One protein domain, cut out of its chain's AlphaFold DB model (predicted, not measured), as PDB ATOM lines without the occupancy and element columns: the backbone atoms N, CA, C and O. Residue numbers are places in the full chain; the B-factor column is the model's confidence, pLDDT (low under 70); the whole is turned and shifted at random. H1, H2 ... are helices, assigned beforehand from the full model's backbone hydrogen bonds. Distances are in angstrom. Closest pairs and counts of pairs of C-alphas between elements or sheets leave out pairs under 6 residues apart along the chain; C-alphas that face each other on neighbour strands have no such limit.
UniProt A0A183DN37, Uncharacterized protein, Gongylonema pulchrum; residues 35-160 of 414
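AT A GLANCE: This is residues 35 to 160 of the 414 residues of an uncharacterized protein of Gongylonema pulchrum (UniProt A0A183DN37). Four helices, H4 to H7, form an up-and-down bundle, each running against the one before it in the chain. H1 packs on H4 on the side away from H6, while short H2 packs on H5 and short H3 on the first two residues of H4. The printed part has 126 residues with seven named helices, H1 to H7 in chain order, and no named strand; the class is all helix. It is compact, with a radius of gyration of the C-alphas of 13.8 A, and spans 40 by 36 by 26 A.

HOW THE PARTS SIT: H1, residues 35 to 46, touches H4, residues 76 to 91, at a shallow tilt of 21 degrees, the same way; the closest C-alphas are those of Leu 45 and Ala 84, 6.1 A apart. H2, residues 55 to 58, touches H5, residues 96 to 115, with residues 105 to 109 of H5 alone; the closest C-alphas, of Leu 57 and Arg 108, are 6.4 A apart. H3, residues 63 to 66, touches residues 76 to 77 of H4 alone, and its C-alpha of Trp 65 comes closest, 5.4 A from that of Phe 76. H4 and H5 form a hairpin at a shallow tilt of 20 degrees, with the C-alphas of Ala 89 and Ile 99 closest at 5.9 A. H6, residues 122 to 135, touches H4 at 30 degrees, a shallow tilt, the same way, through its residues 127 to 131 alone and residues 86 to 89 of H4 alone; the closest C-alphas are those of Leu 86 and Phe 131, at 6.9 A. H6 and H7, residues 141 to 157, form a second hairpin, with the C-alphas of Val 132 and Cys 147 closest at 5.6 A. H7 touches H5 with 19 pairs of C-alphas within 8 A, the closest being Phe 100 and Val 143 at 5.2 A. H4 and H7 are apart. Every O i to N i+4 pair is within hydrogen-bond range in H1, H6 and H7, but 9 of 12 in H4 and 15 of 16 in H5; H2 and H3 are too short for such a pair.

IN THESE COORDINATES: H1 begins at C-alpha 35, (116.891, 147.903, 87.934). H4 is 21.4 A long, H5 28.5 A, H6 20.1 A and H7 24.7 A. H7 ends at C-alpha 157, (135.540, 141.936, 107.202).

THE WHOLE: The C-alphas of Thr 71 and Thr 139 are farthest apart, at 40.1 A. The printed part has no cut and no long link. The mean pLDDT of the printed part is 83.3; 20 residues are under 70, among them residues 151 to 160.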
ATOM      1  N   GLN A  35     115.789 148.469  88.721       57.31
ATOM      2  CA  GLN A  35     116.891 147.903  87.934       57.31
ATOM      3  C   GLN A  35     117.474 148.874  86.878       57.31
ATOM      4  O   GLN A  35     118.679 148.879  86.635       57.31
ATOM      5  N   HIS A  36     116.658 149.765  86.300       66.94
ATOM      6  CA  HIS A  36     117.110 150.814  85.378       66.94
ATOM      7  C   HIS A  36     117.972 151.883  86.055       66.94
ATOM      8  O   HIS A  36     118.794 152.495  85.374       66.94
ATOM      9  N   VAL A  37     117.810 152.124  87.361       69.38
ATOM     10  CA  VAL A  37     118.605 153.131  88.077       69.38
ATOM     11  C   VAL A  37     120.032 152.629  88.267       69.38
ATOM     12  O   VAL A  37     120.966 153.326  87.884       69.38
ATOM     13  N   ALA A  38     120.213 151.398  88.756       72.38
ATOM     14  CA  ALA A  38     121.538 150.790  88.893       72.38
ATOM     15  C   ALA A  38     122.239 150.638  87.531       72.38
ATOM     16  O   ALA A  38     123.421 150.955  87.408       72.38
ATOM     17  N   LEU A  39     121.503 150.235  86.487       76.69
ATOM     18  CA  LEU A  39     122.030 150.141  85.123       76.69
ATOM     19  C   LEU A  39     122.478 151.508  84.581       76.69
ATOM     20  O   LEU A  39     123.565 151.619  84.016       76.69
ATOM     21  N   ARG A  40     121.678 152.567  84.769       77.94
ATOM     22  CA  ARG A  40     122.060 153.927  84.353       77.94
ATOM     23  C   ARG A  40     123.249 154.452  85.148       77.94
ATOM     24  O   ARG A  40     124.148 155.030  84.552       77.94
ATOM     25  N   CYS A  41     123.290 154.228  86.460       79.25
ATOM     26  CA  CYS A  41     124.448 154.590  87.276       79.25
ATOM     27  C   CYS A  41     125.704 153.847  86.809       79.25
ATOM     28  O   CYS A  41     126.745 154.468  86.652       79.25
ATOM     29  N   CYS A  42     125.599 152.553  86.500       83.56
ATOM     30  CA  CYS A  42     126.692 151.774  85.926       83.56
ATOM     31  C   CYS A  42     127.198 152.381  84.609       83.56
ATOM     32  O   CYS A  42     128.400 152.554  84.437       83.56
ATOM     33  N   GLN A  43     126.295 152.757  83.700       84.00
ATOM     34  CA  GLN A  43     126.663 153.410  82.441       84.00
ATOM     35  C   GLN A  43     127.337 154.767  82.666       84.00
ATOM     36  O   GLN A  43     128.284 155.095  81.963       84.00
ATOM     37  N   VAL A  44     126.878 155.547  83.648       81.44
ATOM     38  CA  VAL A  44     127.481 156.844  83.999       81.44
ATOM     39  C   VAL A  44     128.860 156.669  84.636       81.44
ATOM     40  O   VAL A  44     129.747 157.460  84.343       81.44
ATOM     41  N   LEU A  45     129.053 155.645  85.470       83.94
ATOM     42  CA  LEU A  45     130.352 155.329  86.070       83.94
ATOM     43  C   LEU A  45     131.361 154.817  85.032       83.94
ATOM     44  O   LEU A  45     132.552 155.067  85.172       83.94
ATOM     45  N   GLN A  46     130.887 154.118  83.998       78.31
ATOM     46  CA  GLN A  46     131.715 153.655  82.879       78.31
ATOM     47  C   GLN A  46     131.973 154.743  81.831       78.31
ATOM     48  O   GLN A  46     132.991 154.708  81.143       78.31
ATOM     49  N   ALA A  47     131.048 155.693  81.675       77.00
ATOM     50  CA  ALA A  47     131.255 156.859  80.838       77.00
ATOM     51  C   ALA A  47     132.325 157.717  81.508       77.00
ATOM     52  O   ALA A  47     132.115 158.201  82.616       77.00
ATOM     53  N   ASP A  48     133.458 157.863  80.827       66.62
ATOM     54  CA  ASP A  48     134.740 158.369  81.317       66.62
ATOM     55  C   ASP A  48     134.714 159.841  81.768       66.62
ATOM     56  O   ASP A  48     135.387 160.708  81.220       66.62
ATOM     57  N   SER A  49     133.852 160.157  82.727       66.19
ATOM     58  CA  SER A  49     133.510 161.511  83.112       66.19
ATOM     59  C   SER A  49     134.271 161.899  84.370       66.19
ATOM     60  O   SER A  49     134.163 161.247  85.408       66.19
ATOM     61  N   ASP A  50     134.962 163.035  84.306       71.44
ATOM     62  CA  ASP A  50     135.641 163.687  85.440       71.44
ATOM     63  C   ASP A  50     134.674 164.129  86.564       71.44
ATOM     64  O   ASP A  50     135.057 164.810  87.511       71.44
ATOM     65  N   SER A  51     133.392 163.769  86.468       70.56
ATOM     66  CA  SER A  51     132.308 164.227  87.337       70.56
ATOM     67  C   SER A  51     131.652 163.108  88.149       70.56
ATOM     68  O   SER A  51     130.512 163.267  88.590       70.56
ATOM     69  N   ALA A  52     132.321 161.963  88.323       74.38
ATOM     70  CA  ALA A  52     131.775 160.858  89.105       74.38
ATOM     71  C   ALA A  52     131.392 161.331  90.522       74.38
ATOM     72  O   ALA A  52     132.226 161.798  91.296       74.38
ATOM     73  N   CYS A  53     130.102 161.228  90.847       82.06
ATOM     74  CA  CYS A  53     129.535 161.636  92.126       82.06
ATOM     75  C   CYS A  53     129.103 160.385  92.894       82.06
ATOM     76  O   CYS A  53     128.246 159.624  92.438       82.06
ATOM     77  N   PHE A  54     129.692 160.189  94.072       91.31
ATOM     78  CA  PHE A  54     129.436 159.037  94.936       91.31
ATOM     79  C   PHE A  54     128.560 159.390  96.148       91.31
ATOM     80  O   PHE A  54     128.428 158.597  97.079       91.31
ATOM     81  N   ASP A  55     127.905 160.558  96.122       89.69
ATOM     82  CA  ASP A  55     127.095 161.079  97.234       89.69
ATOM     83  C   ASP A  55     125.920 160.162  97.600       89.69
ATOM     84  O   ASP A  55     125.415 160.181  98.725       89.69
ATOM     85  N   PHE A  56     125.483 159.316  96.662       89.88
ATOM     86  CA  PHE A  56     124.418 158.354  96.914       89.88
ATOM     87  C   PHE A  56     124.778 157.357  98.028       89.88
ATOM     88  O   PHE A  56     123.871 156.950  98.749       89.88
ATOM     89  N   LEU A  57     126.064 157.034  98.236       92.94
ATOM     90  CA  LEU A  57     126.525 156.115  99.288       92.94
ATOM     91  C   LEU A  57     126.231 156.632 100.706       92.94
ATOM     92  O   LEU A  57     126.113 155.851 101.650       92.94
ATOM     93  N   PHE A  58     126.068 157.944 100.877       92.50
ATOM     94  CA  PHE A  58     125.750 158.554 102.174       92.50
ATOM     95  C   PHE A  58     124.259 158.491 102.519       92.50
ATOM     96  O   PHE A  58     123.840 158.960 103.578       92.50
ATOM     97  N   ARG A  59     123.442 157.890 101.651       92.12
ATOM     98  CA  ARG A  59     122.043 157.570 101.940       92.12
ATOM     99  C   ARG A  59     121.942 156.198 102.615       92.12
ATOM    100  O   ARG A  59     122.932 155.482 102.798       92.12
ATOM    101  N   ARG A  60     120.725 155.840 103.035       91.88
ATOM    102  CA  ARG A  60     120.434 154.486 103.518       91.88
ATOM    103  C   ARG A  60     120.663 153.490 102.365       91.88
ATOM    104  O   ARG A  60     120.195 153.794 101.268       91.88
ATOM    105  N   PRO A  61     121.352 152.357 102.600       91.88
ATOM    106  CA  PRO A  61     121.549 151.343 101.573       91.88
ATOM    107  C   PRO A  61     120.226 150.837 101.007       91.88
ATOM    108  O   PRO A  61     119.244 150.695 101.739       91.88
ATOM    109  N   ASP A  62     120.216 150.599  99.700       89.94
ATOM    110  CA  ASP A  62     119.087 150.043  98.959       89.94
ATOM    111  C   ASP A  62     119.445 148.616  98.525       89.94
ATOM    112  O   ASP A  62     120.568 148.370  98.089       89.94
ATOM    113  N   GLU A  63     118.498 147.680  98.605       90.56
ATOM    114  CA  GLU A  63     118.696 146.268  98.256       90.56
ATOM    115  C   GLU A  63     119.262 146.080  96.836       90.56
ATOM    116  O   GLU A  63     120.038 145.165  96.565       90.56
ATOM    117  N   HIS A  64     118.928 146.987  95.916       88.44
ATOM    118  CA  HIS A  64     119.395 146.936  94.531       88.44
ATOM    119  C   HIS A  64     120.897 147.200  94.381       88.44
ATOM    120  O   HIS A  64     121.475 146.843  93.356       88.44
ATOM    121  N   TRP A  65     121.539 147.812  95.379       92.50
ATOM    122  CA  TRP A  65     122.983 148.053  95.378       92.50
ATOM    123  C   TRP A  65     123.785 146.748  95.472       92.50
ATOM    124  O   TRP A  65     124.911 146.675  94.984       92.50
ATOM    125  N   PHE A  66     123.176 145.704  96.033       93.38
ATOM    126  CA  PHE A  66     123.784 144.389  96.244       93.38
ATOM    127  C   PHE A  66     123.426 143.378  95.151       93.38
ATOM    128  O   PHE A  66     123.775 142.205  95.244       93.38
ATOM    129  N   ARG A  67     122.702 143.818  94.118       92.56
ATOM    130  CA  ARG A  67     122.269 142.987  92.991       92.56
ATOM    131  C   ARG A  67     123.019 143.367  91.714       92.56
ATOM    132  O   ARG A  67     123.682 144.406  91.637       92.56
ATOM    133  N   SER A  68     122.860 142.541  90.684       91.62
ATOM    134  CA  SER A  68     123.449 142.778  89.369       91.62
ATOM    135  C   SER A  68     122.857 144.030  88.720       91.62
ATOM    136  O   SER A  68     121.636 144.113  88.539       91.62
ATOM    137  N   CYS A  69     123.697 144.981  88.310       89.62
ATOM    138  CA  CYS A  69     123.245 146.143  87.540       89.62
ATOM    139  C   CYS A  69     123.210 145.880  86.027       89.62
ATOM    140  O   CYS A  69     122.461 146.547  85.317       89.62
ATOM    141  N   CYS A  70     124.002 144.927  85.529       90.94
ATOM    142  CA  CYS A  70     124.063 144.512  84.127       90.94
ATOM    143  C   CYS A  70     124.636 143.089  84.016       90.94
ATOM    144  O   CYS A  70     124.954 142.463  85.022       90.94
ATOM    145  N   THR A  71     124.799 142.574  82.797       91.06
ATOM    146  CA  THR A  71     125.364 141.233  82.558       91.06
ATOM    147  C   THR A  71     126.833 141.091  82.960       91.06
ATOM    148  O   THR A  71     127.308 139.969  83.091       91.06
ATOM    149  N   ALA A  72     127.553 142.202  83.147       91.81
ATOM    150  CA  ALA A  72     128.967 142.207  83.519       91.81
ATOM    151  C   ALA A  72     129.208 142.268  85.037       91.81
ATOM    152  O   ALA A  72     130.321 142.001  85.474       91.81
ATOM    153  N   HIS A  73     128.196 142.621  85.835       93.12
ATOM    154  CA  HIS A  73     128.350 142.899  87.264       93.12
ATOM    155  C   HIS A  73     127.334 142.093  88.071       93.12
ATOM    156  O   HIS A  73     126.129 142.222  87.851       93.12
ATOM    157  N   GLN A  74     127.809 141.299  89.022       93.38
ATOM    158  CA  GLN A  74     126.993 140.529  89.959       93.38
ATOM    159  C   GLN A  74     126.525 141.386  91.141       93.38
ATOM    160  O   GLN A  74     125.390 141.238  91.590       93.38
ATOM    161  N   CYS A  75     127.356 142.325  91.588       93.94
ATOM    162  CA  CYS A  75     127.071 143.285  92.646       93.94
ATOM    163  C   CYS A  75     127.445 144.692  92.175       93.94
ATOM    164  O   CYS A  75     128.607 144.975  91.894       93.94
ATOM    165  N   PHE A  76     126.474 145.604  92.100       94.06
ATOM    166  CA  PHE A  76     126.721 146.979  91.652       94.06
ATOM    167  C   PHE A  76     127.807 147.694  92.476       94.06
ATOM    168  O   PHE A  76     128.691 148.333  91.905       94.06
ATOM    169  N   LEU A  77     127.761 147.575  93.805       94.25
ATOM    170  CA  LEU A  77     128.725 148.239  94.685       94.25
ATOM    171  C   LEU A  77     130.159 147.736  94.501       94.25
ATOM    172  O   LEU A  77     131.086 148.545  94.436       94.25
ATOM    173  N   VAL A  78     130.336 146.419  94.416       94.19
ATOM    174  CA  VAL A  78     131.664 145.795  94.340       94.19
ATOM    175  C   VAL A  78     132.199 145.838  92.915       94.19
ATOM    176  O   VAL A  78     133.322 146.273  92.700       94.19
ATOM    177  N   ASP A  79     131.390 145.468  91.926       94.62
ATOM    178  CA  ASP A  79     131.900 145.260  90.572       94.62
ATOM    179  C   ASP A  79     131.901 146.544  89.732       94.62
ATOM    180  O   ASP A  79     132.687 146.661  88.796       94.62
ATOM    181  N   ALA A  80     131.041 147.521  90.055       93.00
ATOM    182  CA  ALA A  80     130.955 148.781  89.313       93.00
ATOM    183  C   ALA A  80     131.456 149.983  90.123       93.00
ATOM    184  O   ALA A  80     132.296 150.744  89.638       93.00
ATOM    185  N   CYS A  81     130.951 150.190  91.345       93.50
ATOM    186  CA  CYS A  81     131.302 151.385  92.117       93.50
ATOM    187  C   CYS A  81     132.748 151.369  92.596       93.50
ATOM    188  O   CYS A  81     133.456 152.348  92.365       93.50
ATOM    189  N   LEU A  82     133.200 150.283  93.224       94.00
ATOM    190  CA  LEU A  82     134.553 150.202  93.769       94.00
ATOM    191  C   LEU A  82     135.638 150.454  92.694       94.00
ATOM    192  O   LEU A  82     136.445 151.367  92.889       94.00
ATOM    193  N   PRO A  83     135.649 149.771  91.527       94.38
ATOM    194  CA  PRO A  83     136.611 150.061  90.464       94.38
ATOM    195  C   PRO A  83     136.552 151.506  89.969       94.38
ATOM    196  O   PRO A  83     137.600 152.131  89.805       94.38
ATOM    197  N   ALA A  84     135.347 152.058  89.785       93.62
ATOM    198  CA  ALA A  84     135.175 153.436  89.336       93.62
ATOM    199  C   ALA A  84     135.759 154.437  90.343       93.62
ATOM    200  O   ALA A  84     136.418 155.401  89.953       93.62
ATOM    201  N   MET A  85     135.579 154.192  91.643       94.38
ATOM    202  CA  MET A  85     136.139 155.041  92.693       94.38
ATOM    203  C   MET A  85     137.665 154.996  92.721       94.38
ATOM    204  O   MET A  85     138.320 156.035  92.797       94.38
ATOM    205  N   LEU A  86     138.242 153.799  92.615       93.88
ATOM    206  CA  LEU A  86     139.692 153.615  92.597       93.88
ATOM    207  C   LEU A  86     140.327 154.228  91.341       93.88
ATOM    208  O   LEU A  86     141.395 154.838  91.412       93.88
ATOM    209  N   GLN A  87     139.663 154.117  90.192       93.44
ATOM    210  CA  GLN A  87     140.097 154.763  88.956       93.44
ATOM    211  C   GLN A  87     140.012 156.290  89.057       93.44
ATOM    212  O   GLN A  87     140.957 156.979  88.666       93.44
ATOM    213  N   PHE A  88     138.923 156.817  89.623       93.12
ATOM    214  CA  PHE A  88     138.754 158.248  89.868       93.12
ATOM    215  C   PHE A  88     139.864 158.795  90.776       93.12
ATOM    216  O   PHE A  88     140.497 159.796  90.446       93.12
ATOM    217  N   ALA A  89     140.176 158.090  91.867       92.62
ATOM    218  CA  ALA A  89     141.285 158.439  92.750       92.62
ATOM    219  C   ALA A  89     142.624 158.528  92.004       92.62
ATOM    220  O   ALA A  89     143.348 159.510  92.139       92.62
ATOM    221  N   ARG A  90     142.944 157.531  91.171       93.12
ATOM    222  CA  ARG A  90     144.192 157.514  90.394       93.12
ATOM    223  C   ARG A  90     144.294 158.693  89.425       93.12
ATOM    224  O   ARG A  90     145.367 159.269  89.283       93.12
ATOM    225  N   ARG A  91     143.189 159.078  88.780       92.94
ATOM    226  CA  ARG A  91     143.156 160.225  87.853       92.94
ATOM    227  C   ARG A  91     143.344 161.560  88.548       92.94
ATOM    228  O   ARG A  91     144.007 162.443  88.016       92.94
ATOM    229  N   HIS A  92     142.778 161.693  89.739       91.81
ATOM    230  CA  HIS A  92     142.821 162.925  90.515       91.81
ATOM    231  C   HIS A  92     143.849 162.864  91.649       91.81
ATOM    232  O   HIS A  92     143.690 163.559  92.649       91.81
ATOM    233  N   ALA A  93     144.924 162.085  91.479       90.94
ATOM    234  CA  ALA A  93     145.948 161.854  92.499       90.94
ATOM    235  C   ALA A  93     146.600 163.139  93.037       90.94
ATOM    236  O   ALA A  93     147.024 163.175  94.185       90.94
ATOM    237  N   SER A  94     146.655 164.209  92.239       90.06
ATOM    238  CA  SER A  94     147.196 165.511  92.649       90.06
ATOM    239  C   SER A  94     146.164 166.456  93.281       90.06
ATOM    240  O   SER A  94     146.529 167.530  93.756       90.06
ATOM    241  N   ASN A  95     144.876 166.098  93.287       91.00
ATOM    242  CA  ASN A  95     143.798 166.946  93.788       91.00
ATOM    243  C   ASN A  95     143.342 166.488  95.179       91.00
ATOM    244  O   ASN A  95     142.508 165.595  95.320       91.00
ATOM    245  N   THR A  96     143.824 167.188  96.205       88.81
ATOM    246  CA  THR A  96     143.497 166.944  97.617       88.81
ATOM    247  C   THR A  96     142.005 166.819  97.901       88.81
ATOM    248  O   THR A  96     141.589 165.929  98.635       88.81
ATOM    249  N   SER A  97     141.184 167.700  97.324       89.50
ATOM    250  CA  SER A  97     139.737 167.712  97.573       89.50
ATOM    251  C   SER A  97     139.047 166.491  96.959       89.50
ATOM    252  O   SER A  97     138.173 165.878  97.579       89.50
ATOM    253  N   ALA A  98     139.482 166.090  95.762       90.56
ATOM    254  CA  ALA A  98     138.981 164.893  95.096       90.56
ATOM    255  C   ALA A  98     139.390 163.620  95.852       90.56
ATOM    256  O   ALA A  98     138.537 162.771  96.117       90.56
ATOM    257  N   ILE A  99     140.658 163.522  96.270       91.31
ATOM    258  CA  ILE A  99     141.161 162.395  97.071       91.31
ATOM    259  C   ILE A  99     140.467 162.324  98.430       91.31
ATOM    260  O   ILE A  99     140.129 161.244  98.907       91.31
ATOM    261  N   PHE A 100     140.168 163.457  99.050       88.88
ATOM    262  CA  PHE A 100     139.405 163.465 100.289       88.88
ATOM    263  C   PHE A 100     137.965 162.985 100.101       88.88
ATOM    264  O   PHE A 100     137.499 162.120 100.840       88.88
ATOM    265  N   SER A 101     137.266 163.495  99.086       90.06
ATOM    266  CA  SER A 101     135.893 163.081  98.787       90.06
ATOM    267  C   SER A 101     135.810 161.593  98.445       90.06
ATOM    268  O   SER A 101     134.931 160.893  98.957       90.06
ATOM    269  N   ILE A 102     136.757 161.075  97.653       92.56
ATOM    270  CA  ILE A 102     136.786 159.649  97.325       92.56
ATOM    271  C   ILE A 102     137.125 158.801  98.550       92.56
ATOM    272  O   ILE A 102     136.465 157.788  98.761       92.56
ATOM    273  N   SER A 103     138.037 159.265  99.412       90.94
ATOM    274  CA  SER A 103     138.368 158.619 100.691       90.94
ATOM    275  C   SER A 103     137.214 158.650 101.702       90.94
ATOM    276  O   SER A 103     137.177 157.880 102.645       90.94
ATOM    277  N   LYS A 104     136.221 159.522 101.552       90.38
ATOM    278  CA  LYS A 104     135.004 159.430 102.372       90.38
ATOM    279  C   LYS A 104     134.013 158.445 101.790       90.38
ATOM    280  O   LYS A 104     133.416 157.633 102.497       90.38
ATOM    281  N   ALA A 105     133.817 158.534 100.480       92.94
ATOM    282  CA  ALA A 105     132.838 157.726  99.786       92.94
ATOM    283  C   ALA A 105     133.216 156.241  99.840       92.94
ATOM    284  O   ALA A 105     132.372 155.401 100.141       92.94
ATOM    285  N   LEU A 106     134.489 155.913  99.605       93.00
ATOM    286  CA  LEU A 106     134.970 154.539  99.692       93.00
ATOM    287  C   LEU A 106     134.781 154.056 101.171       93.00
ATOM    288  O   LEU A 106     134.464 152.893 101.385       93.00
ATOM    289  N   ALA A 107     134.950 154.897 102.208       89.44
ATOM    290  CA  ALA A 107     134.912 154.460 103.617       89.44
ATOM    291  C   ALA A 107     133.481 154.107 104.000       89.44
ATOM    292  O   ALA A 107     133.197 153.091 104.646       89.44
ATOM    293  N   ARG A 108     132.555 154.921 103.491       92.44
ATOM    294  CA  ARG A 108     131.134 154.637 103.530       92.44
ATOM    295  C   ARG A 108     130.791 153.351 102.776       92.44
ATOM    296  O   ARG A 108     130.056 152.544 103.333       92.44
ATOM    297  N   LEU A 109     131.337 153.135 101.576       93.12
ATOM    298  CA  LEU A 109     131.167 151.887 100.821       93.12
ATOM    299  C   LEU A 109     131.600 150.678 101.656       93.12
ATOM    300  O   LEU A 109     130.813 149.754 101.825       93.12
ATOM    301  N   MET A 110     132.800 150.713 102.238       90.50
ATOM    302  CA  MET A 110     133.302 149.617 103.068       90.50
ATOM    303  C   MET A 110     132.419 149.360 104.286       90.50
ATOM    304  O   MET A 110     132.168 148.208 104.619       90.50
ATOM    305  N   THR A 111     131.910 150.417 104.925       89.25
ATOM    306  CA  THR A 111     130.962 150.282 106.042       89.25
ATOM    307  C   THR A 111     129.701 149.545 105.595       89.25
ATOM    308  O   THR A 111     129.268 148.620 106.267       89.25
ATOM    309  N   ILE A 112     129.145 149.915 104.437       92.38
ATOM    310  CA  ILE A 112     127.944 149.275 103.884       92.38
ATOM    311  C   ILE A 112     128.205 147.796 103.576       92.38
ATOM    312  O   ILE A 112     127.389 146.956 103.932       92.38
ATOM    313  N   LEU A 113     129.335 147.471 102.940       91.06
ATOM    314  CA  LEU A 113     129.686 146.082 102.630       91.06
ATOM    315  C   LEU A 113     129.847 145.245 103.904       91.06
ATOM    316  O   LEU A 113     129.344 144.128 103.966       91.06
ATOM    317  N   ASN A 114     130.486 145.806 104.934       86.31
ATOM    318  CA  ASN A 114     130.646 145.154 106.231       86.31
ATOM    319  C   ASN A 114     129.306 144.933 106.947       86.31
ATOM    320  O   ASN A 114     129.067 143.841 107.455       86.31
ATOM    321  N   ASP A 115     128.431 145.943 106.978       89.88
ATOM    322  CA  ASP A 115     127.116 145.858 107.634       89.88
ATOM    323  C   ASP A 115     126.223 144.774 107.001       89.88
ATOM    324  O   ASP A 115     125.430 144.142 107.696       89.88
ATOM    325  N   GLU A 116     126.386 144.528 105.700       91.69
ATOM    326  CA  GLU A 116     125.627 143.532 104.932       91.69
ATOM    327  C   GLU A 116     126.357 142.182 104.799       91.69
ATOM    328  O   GLU A 116     125.872 141.274 104.125       91.69
ATOM    329  N   GLY A 117     127.530 142.026 105.426       88.94
ATOM    330  CA  GLY A 117     128.307 140.781 105.401       88.94
ATOM    331  C   GLY A 117     128.855 140.405 104.018       88.94
ATOM    332  O   GLY A 117     129.060 139.224 103.736       88.94
ATOM    333  N   ILE A 118     129.075 141.386 103.141       89.06
ATOM    334  CA  ILE A 118     129.611 141.166 101.796       89.06
ATOM    335  C   ILE A 118     131.137 141.127 101.861       89.06
ATOM    336  O   ILE A 118     131.788 142.122 102.180       89.06
ATOM    337  N   LEU A 119     131.700 139.971 101.513       85.75
ATOM    338  CA  LEU A 119     133.140 139.765 101.410       85.75
ATOM    339  C   LEU A 119     133.660 140.260 100.056       85.75
ATOM    340  O   LEU A 119     133.030 140.039  99.019       85.75
ATOM    341  N   LEU A 120     134.819 140.915 100.069       87.38
ATOM    342  CA  LEU A 120     135.527 141.293  98.851       87.38
ATOM    343  C   LEU A 120     136.354 140.121  98.320       87.38
ATOM    344  O   LEU A 120     136.743 139.220  99.062       87.38
ATOM    345  N   SER A 121     136.630 140.135  97.016       87.25
ATOM    346  CA  SER A 121     137.625 139.229  96.445       87.25
ATOM    347  C   SER A 121     139.036 139.675  96.846       87.25
ATOM    348  O   SER A 121     139.277 140.873  96.993       87.25
ATOM    349  N   GLU A 122     139.987 138.742  96.941       80.38
ATOM    350  CA  GLU A 122     141.401 139.052  97.237       80.38
ATOM    351  C   GLU A 122     141.970 140.118  96.278       80.38
ATOM    352  O   GLU A 122     142.650 141.053  96.691       80.38
ATOM    353  N   SER A 123     141.590 140.056  94.997       87.62
ATOM    354  CA  SER A 123     141.971 141.058  93.994       87.62
ATOM    355  C   SER A 123     141.435 142.461  94.314       87.62
ATOM    356  O   SER A 123     142.089 143.458  94.012       87.62
ATOM    357  N   ASP A 124     140.226 142.580  94.863       88.19
ATOM    358  CA  ASP A 124     139.639 143.885  95.184       88.19
ATOM    359  C   ASP A 124     140.176 144.447  96.500       88.19
ATOM    360  O   ASP A 124     140.402 145.657  96.599       88.19
ATOM    361  N   GLU A 125     140.470 143.573  97.466       83.69
ATOM    362  CA  GLU A 125     141.224 143.922  98.671       83.69
ATOM    363  C   GLU A 125     142.610 144.473  98.316       83.69
ATOM    364  O   GLU A 125     142.995 145.529  98.822       83.69
ATOM    365  N   ASP A 126     143.318 143.838  97.378       81.69
ATOM    366  CA  ASP A 126     144.621 144.302  96.892       81.69
ATOM    367  C   ASP A 126     144.544 145.697  96.260       81.69
ATOM    368  O   ASP A 126     145.373 146.566  96.542       81.69
ATOM    369  N   LYS A 127     143.526 145.961  95.430       88.19
ATOM    370  CA  LYS A 127     143.357 147.286  94.806       88.19
ATOM    371  C   LYS A 127     143.022 148.367  95.838       88.19
ATOM    372  O   LYS A 127     143.462 149.510  95.686       88.19
ATOM    373  N   LEU A 128     142.232 148.030  96.859       87.00
ATOM    374  CA  LEU A 128     141.938 148.925  97.981       87.00
ATOM    375  C   LEU A 128     143.186 149.205  98.812       87.00
ATOM    376  O   LEU A 128     143.431 150.353  99.181       87.00
ATOM    377  N   PHE A 129     143.991 148.179  99.078       79.88
ATOM    378  CA  PHE A 129     145.258 148.338  99.773       79.88
ATOM    379  C   PHE A 129     146.210 149.240  98.990       79.88
ATOM    380  O   PHE A 129     146.765 150.174  99.561       79.88
ATOM    381  N   ASP A 130     146.317 149.047  97.674       84.44
ATOM    382  CA  ASP A 130     147.109 149.916  96.803       84.44
ATOM    383  C   ASP A 130     146.654 151.372  96.866       84.44
ATOM    384  O   ASP A 130     147.486 152.279  96.894       84.44
ATOM    385  N   PHE A 131     145.344 151.614  96.937       88.19
ATOM    386  CA  PHE A 131     144.813 152.954  97.156       88.19
ATOM    387  C   PHE A 131     145.245 153.520  98.514       88.19
ATOM    388  O   PHE A 131     145.786 154.624  98.556       88.19
ATOM    389  N   VAL A 132     145.085 152.771  99.609       82.00
ATOM    390  CA  VAL A 132     145.525 153.218 100.942       82.00
ATOM    391  C   VAL A 132     147.023 153.529 100.930       82.00
ATOM    392  O   VAL A 132     147.421 154.620 101.323       82.00
ATOM    393  N   CYS A 133     147.856 152.637 100.399       77.19
ATOM    394  CA  CYS A 133     149.300 152.841 100.290       77.19
ATOM    395  C   CYS A 133     149.700 154.012  99.385       77.19
ATOM    396  O   CYS A 133     150.762 154.589  99.600       77.19
ATOM    397  N   SER A 134     148.874 154.383  98.406       84.56
ATOM    398  CA  SER A 134     149.156 155.510  97.509       84.56
ATOM    399  C   SER A 134     148.775 156.870  98.098       84.56
ATOM    400  O   SER A 134     149.303 157.882  97.651       84.56
ATOM    401  N   PHE A 135     147.843 156.913  99.058       83.81
ATOM    402  CA  PHE A 135     147.239 158.166  99.536       83.81
ATOM    403  C   PHE A 135     147.243 158.330 101.064       83.81
ATOM    404  O   PHE A 135     146.645 159.267 101.590       83.81
ATOM    405  N   TRP A 136     147.906 157.453 101.815       74.19
ATOM    406  CA  TRP A 136     147.943 157.550 103.279       74.19
ATOM    407  C   TRP A 136     148.803 158.711 103.804       74.19
ATOM    408  O   TRP A 136     148.525 159.185 104.903       74.19
ATOM    409  N   ASP A 137     149.858 159.125 103.090       68.38
ATOM    410  CA  ASP A 137     150.760 160.236 103.460       68.38
ATOM    411  C   ASP A 137     150.306 161.560 102.860       68.38
ATOM    412  O   ASP A 137     151.002 162.577 102.932       68.38
ATOM    413  N   PHE A 138     149.119 161.542 102.262       75.25
ATOM    414  CA  PHE A 138     148.563 162.697 101.620       75.25
ATOM    415  C   PHE A 138     148.460 163.840 102.634       75.25
ATOM    416  O   PHE A 138     148.014 163.656 103.765       75.25
ATOM    417  N   THR A 139     148.880 165.039 102.227       64.31
ATOM    418  CA  THR A 139     149.139 166.182 103.125       64.31
ATOM    419  C   THR A 139     147.935 166.626 103.963       64.31
ATOM    420  O   THR A 139     148.092 167.355 104.941       64.31
ATOM    421  N   ALA A 140     146.730 166.182 103.609       69.00
ATOM    422  CA  ALA A 140     145.532 166.362 104.407       69.00
ATOM    423  C   ALA A 140     145.378 165.210 105.414       69.00
ATOM    424  O   ALA A 140     144.938 164.123 105.052       69.00
ATOM    425  N   GLU A 141     145.622 165.488 106.698       71.38
ATOM    426  CA  GLU A 141     145.434 164.552 107.826       71.38
ATOM    427  C   GLU A 141     144.063 163.843 107.806       71.38
ATOM    428  O   GLU A 141     143.931 162.683 108.195       71.38
ATOM    429  N   ALA A 142     143.039 164.519 107.281       71.44
ATOM    430  CA  ALA A 142     141.703 163.967 107.116       71.44
ATOM    431  C   ALA A 142     141.654 162.799 106.107       71.44
ATOM    432  O   ALA A 142     140.953 161.824 106.356       71.44
ATOM    433  N   VAL A 143     142.426 162.849 105.015       72.44
ATOM    434  CA  VAL A 143     142.580 161.720 104.075       72.44
ATOM    435  C   VAL A 143     143.224 160.540 104.794       72.44
ATOM    436  O   VAL A 143     142.705 159.430 104.719       72.44
ATOM    437  N   CYS A 144     144.284 160.781 105.575       68.69
ATOM    438  CA  CYS A 144     144.952 159.737 106.354       68.69
ATOM    439  C   CYS A 144     143.983 159.038 107.319       68.69
ATOM    440  O   CYS A 144     143.997 157.813 107.443       68.69
ATOM    441  N   HIS A 145     143.143 159.810 108.016       74.38
ATOM    442  CA  HIS A 145     142.157 159.267 108.949       74.38
ATOM    443  C   HIS A 145     141.117 158.393 108.260       74.38
ATOM    444  O   HIS A 145     140.817 157.310 108.766       74.38
ATOM    445  N   GLU A 146     140.605 158.834 107.113       77.50
ATOM    446  CA  GLU A 146     139.681 158.023 106.331       77.50
ATOM    447  C   GLU A 146     140.383 156.748 105.848       77.50
ATOM    448  O   GLU A 146     139.893 155.666 106.156       77.50
ATOM    449  N   CYS A 147     141.582 156.850 105.243       74.44
ATOM    450  CA  CYS A 147     142.464 155.730 104.857       74.44
ATOM    451  C   CYS A 147     142.634 154.678 105.978       74.44
ATOM    452  O   CYS A 147     142.595 153.476 105.722       74.44
ATOM    453  N   LEU A 148     142.764 155.108 107.237       68.62
ATOM    454  CA  LEU A 148     142.843 154.211 108.397       68.62
ATOM    455  C   LEU A 148     141.494 153.587 108.777       68.62
ATOM    456  O   LEU A 148     141.452 152.431 109.209       68.62
ATOM    457  N   ALA A 149     140.391 154.326 108.633       72.44
ATOM    458  CA  ALA A 149     139.049 153.807 108.874       72.44
ATOM    459  C   ALA A 149     138.730 152.645 107.923       72.44
ATOM    460  O   ALA A 149     138.220 151.622 108.381       72.44
ATOM    461  N   TYR A 150     139.135 152.738 106.650       71.81
ATOM    462  CA  TYR A 150     139.069 151.609 105.712       71.81
ATOM    463  C   TYR A 150     139.744 150.383 106.233       71.81
ATOM    464  O   TYR A 150     139.159 149.312 106.215       71.81
ATOM    465  N   HIS A 151     140.991 150.544 106.662       64.12
ATOM    466  CA  HIS A 151     141.774 149.416 107.095       64.12
ATOM    467  C   HIS A 151     141.117 148.751 108.299       64.12
ATOM    468  O   HIS A 151     141.069 147.532 108.370       64.12
ATOM    469  N   LYS A 152     140.551 149.533 109.222       65.62
ATOM    470  CA  LYS A 152     139.799 148.985 110.351       65.62
ATOM    471  C   LYS A 152     138.581 148.171 109.899       65.62
ATOM    472  O   LYS A 152     138.280 147.173 110.543       65.62
ATOM    473  N   ILE A 153     137.912 148.587 108.824       67.38
ATOM    474  CA  ILE A 153     136.760 147.876 108.255       67.38
ATOM    475  C   ILE A 153     137.213 146.644 107.457       67.38
ATOM    476  O   ILE A 153     136.709 145.557 107.687       67.38
ATOM    477  N   LEU A 154     138.221 146.759 106.592       64.62
ATOM    478  CA  LEU A 154     138.866 145.616 105.930       64.62
ATOM    479  C   LEU A 154     139.337 144.588 106.960       64.62
ATOM    480  O   LEU A 154     139.086 143.407 106.798       64.62
ATOM    481  N   SER A 155     139.919 145.041 108.070       60.97
ATOM    482  CA  SER A 155     140.331 144.194 109.189       60.97
ATOM    483  C   SER A 155     139.173 143.506 109.910       60.97
ATOM    484  O   SER A 155     139.420 142.498 110.565       60.97
ATOM    485  N   SER A 156     137.963 144.078 109.903       62.72
ATOM    486  CA  SER A 156     136.788 143.451 110.519       62.72
ATOM    487  C   SER A 156     136.072 142.501 109.564       62.72
ATOM    488  O   SER A 156     135.495 141.527 110.028       62.72
ATOM    489  N   VAL A 157     136.128 142.774 108.258       54.84
ATOM    490  CA  VAL A 157     135.540 141.936 107.202       54.84
ATOM    491  C   VAL A 157     136.437 140.733 106.894       54.84
ATOM    492  O   VAL A 157     135.957 139.611 106.766       54.84
ATOM    493  N   ALA A 158     137.750 140.948 106.821       56.09
ATOM    494  CA  ALA A 158     138.737 139.902 106.623       56.09
ATOM    495  C   ALA A 158     139.132 139.311 107.984       56.09
ATOM    496  O   ALA A 158     140.183 139.630 108.546       56.09
ATOM    497  N   GLU A 159     138.303 138.408 108.525       54.53
ATOM    498  CA  GLU A 159     138.673 137.596 109.703       54.53
ATOM    499  C   GLU A 159     140.010 136.852 109.495       54.53
ATOM    500  O   GLU A 159     140.723 136.551 110.456       54.53
ATOM    501  N   ASN A 160     140.408 136.660 108.235       54.78
ATOM    502  CA  ASN A 160     141.724 136.209 107.819       54.78
ATOM    503  C   ASN A 160     142.315 137.231 106.848       54.78
ATOM    504  O   ASN A 160     142.048 137.162 105.652       54.78
TER     505      ASN A 160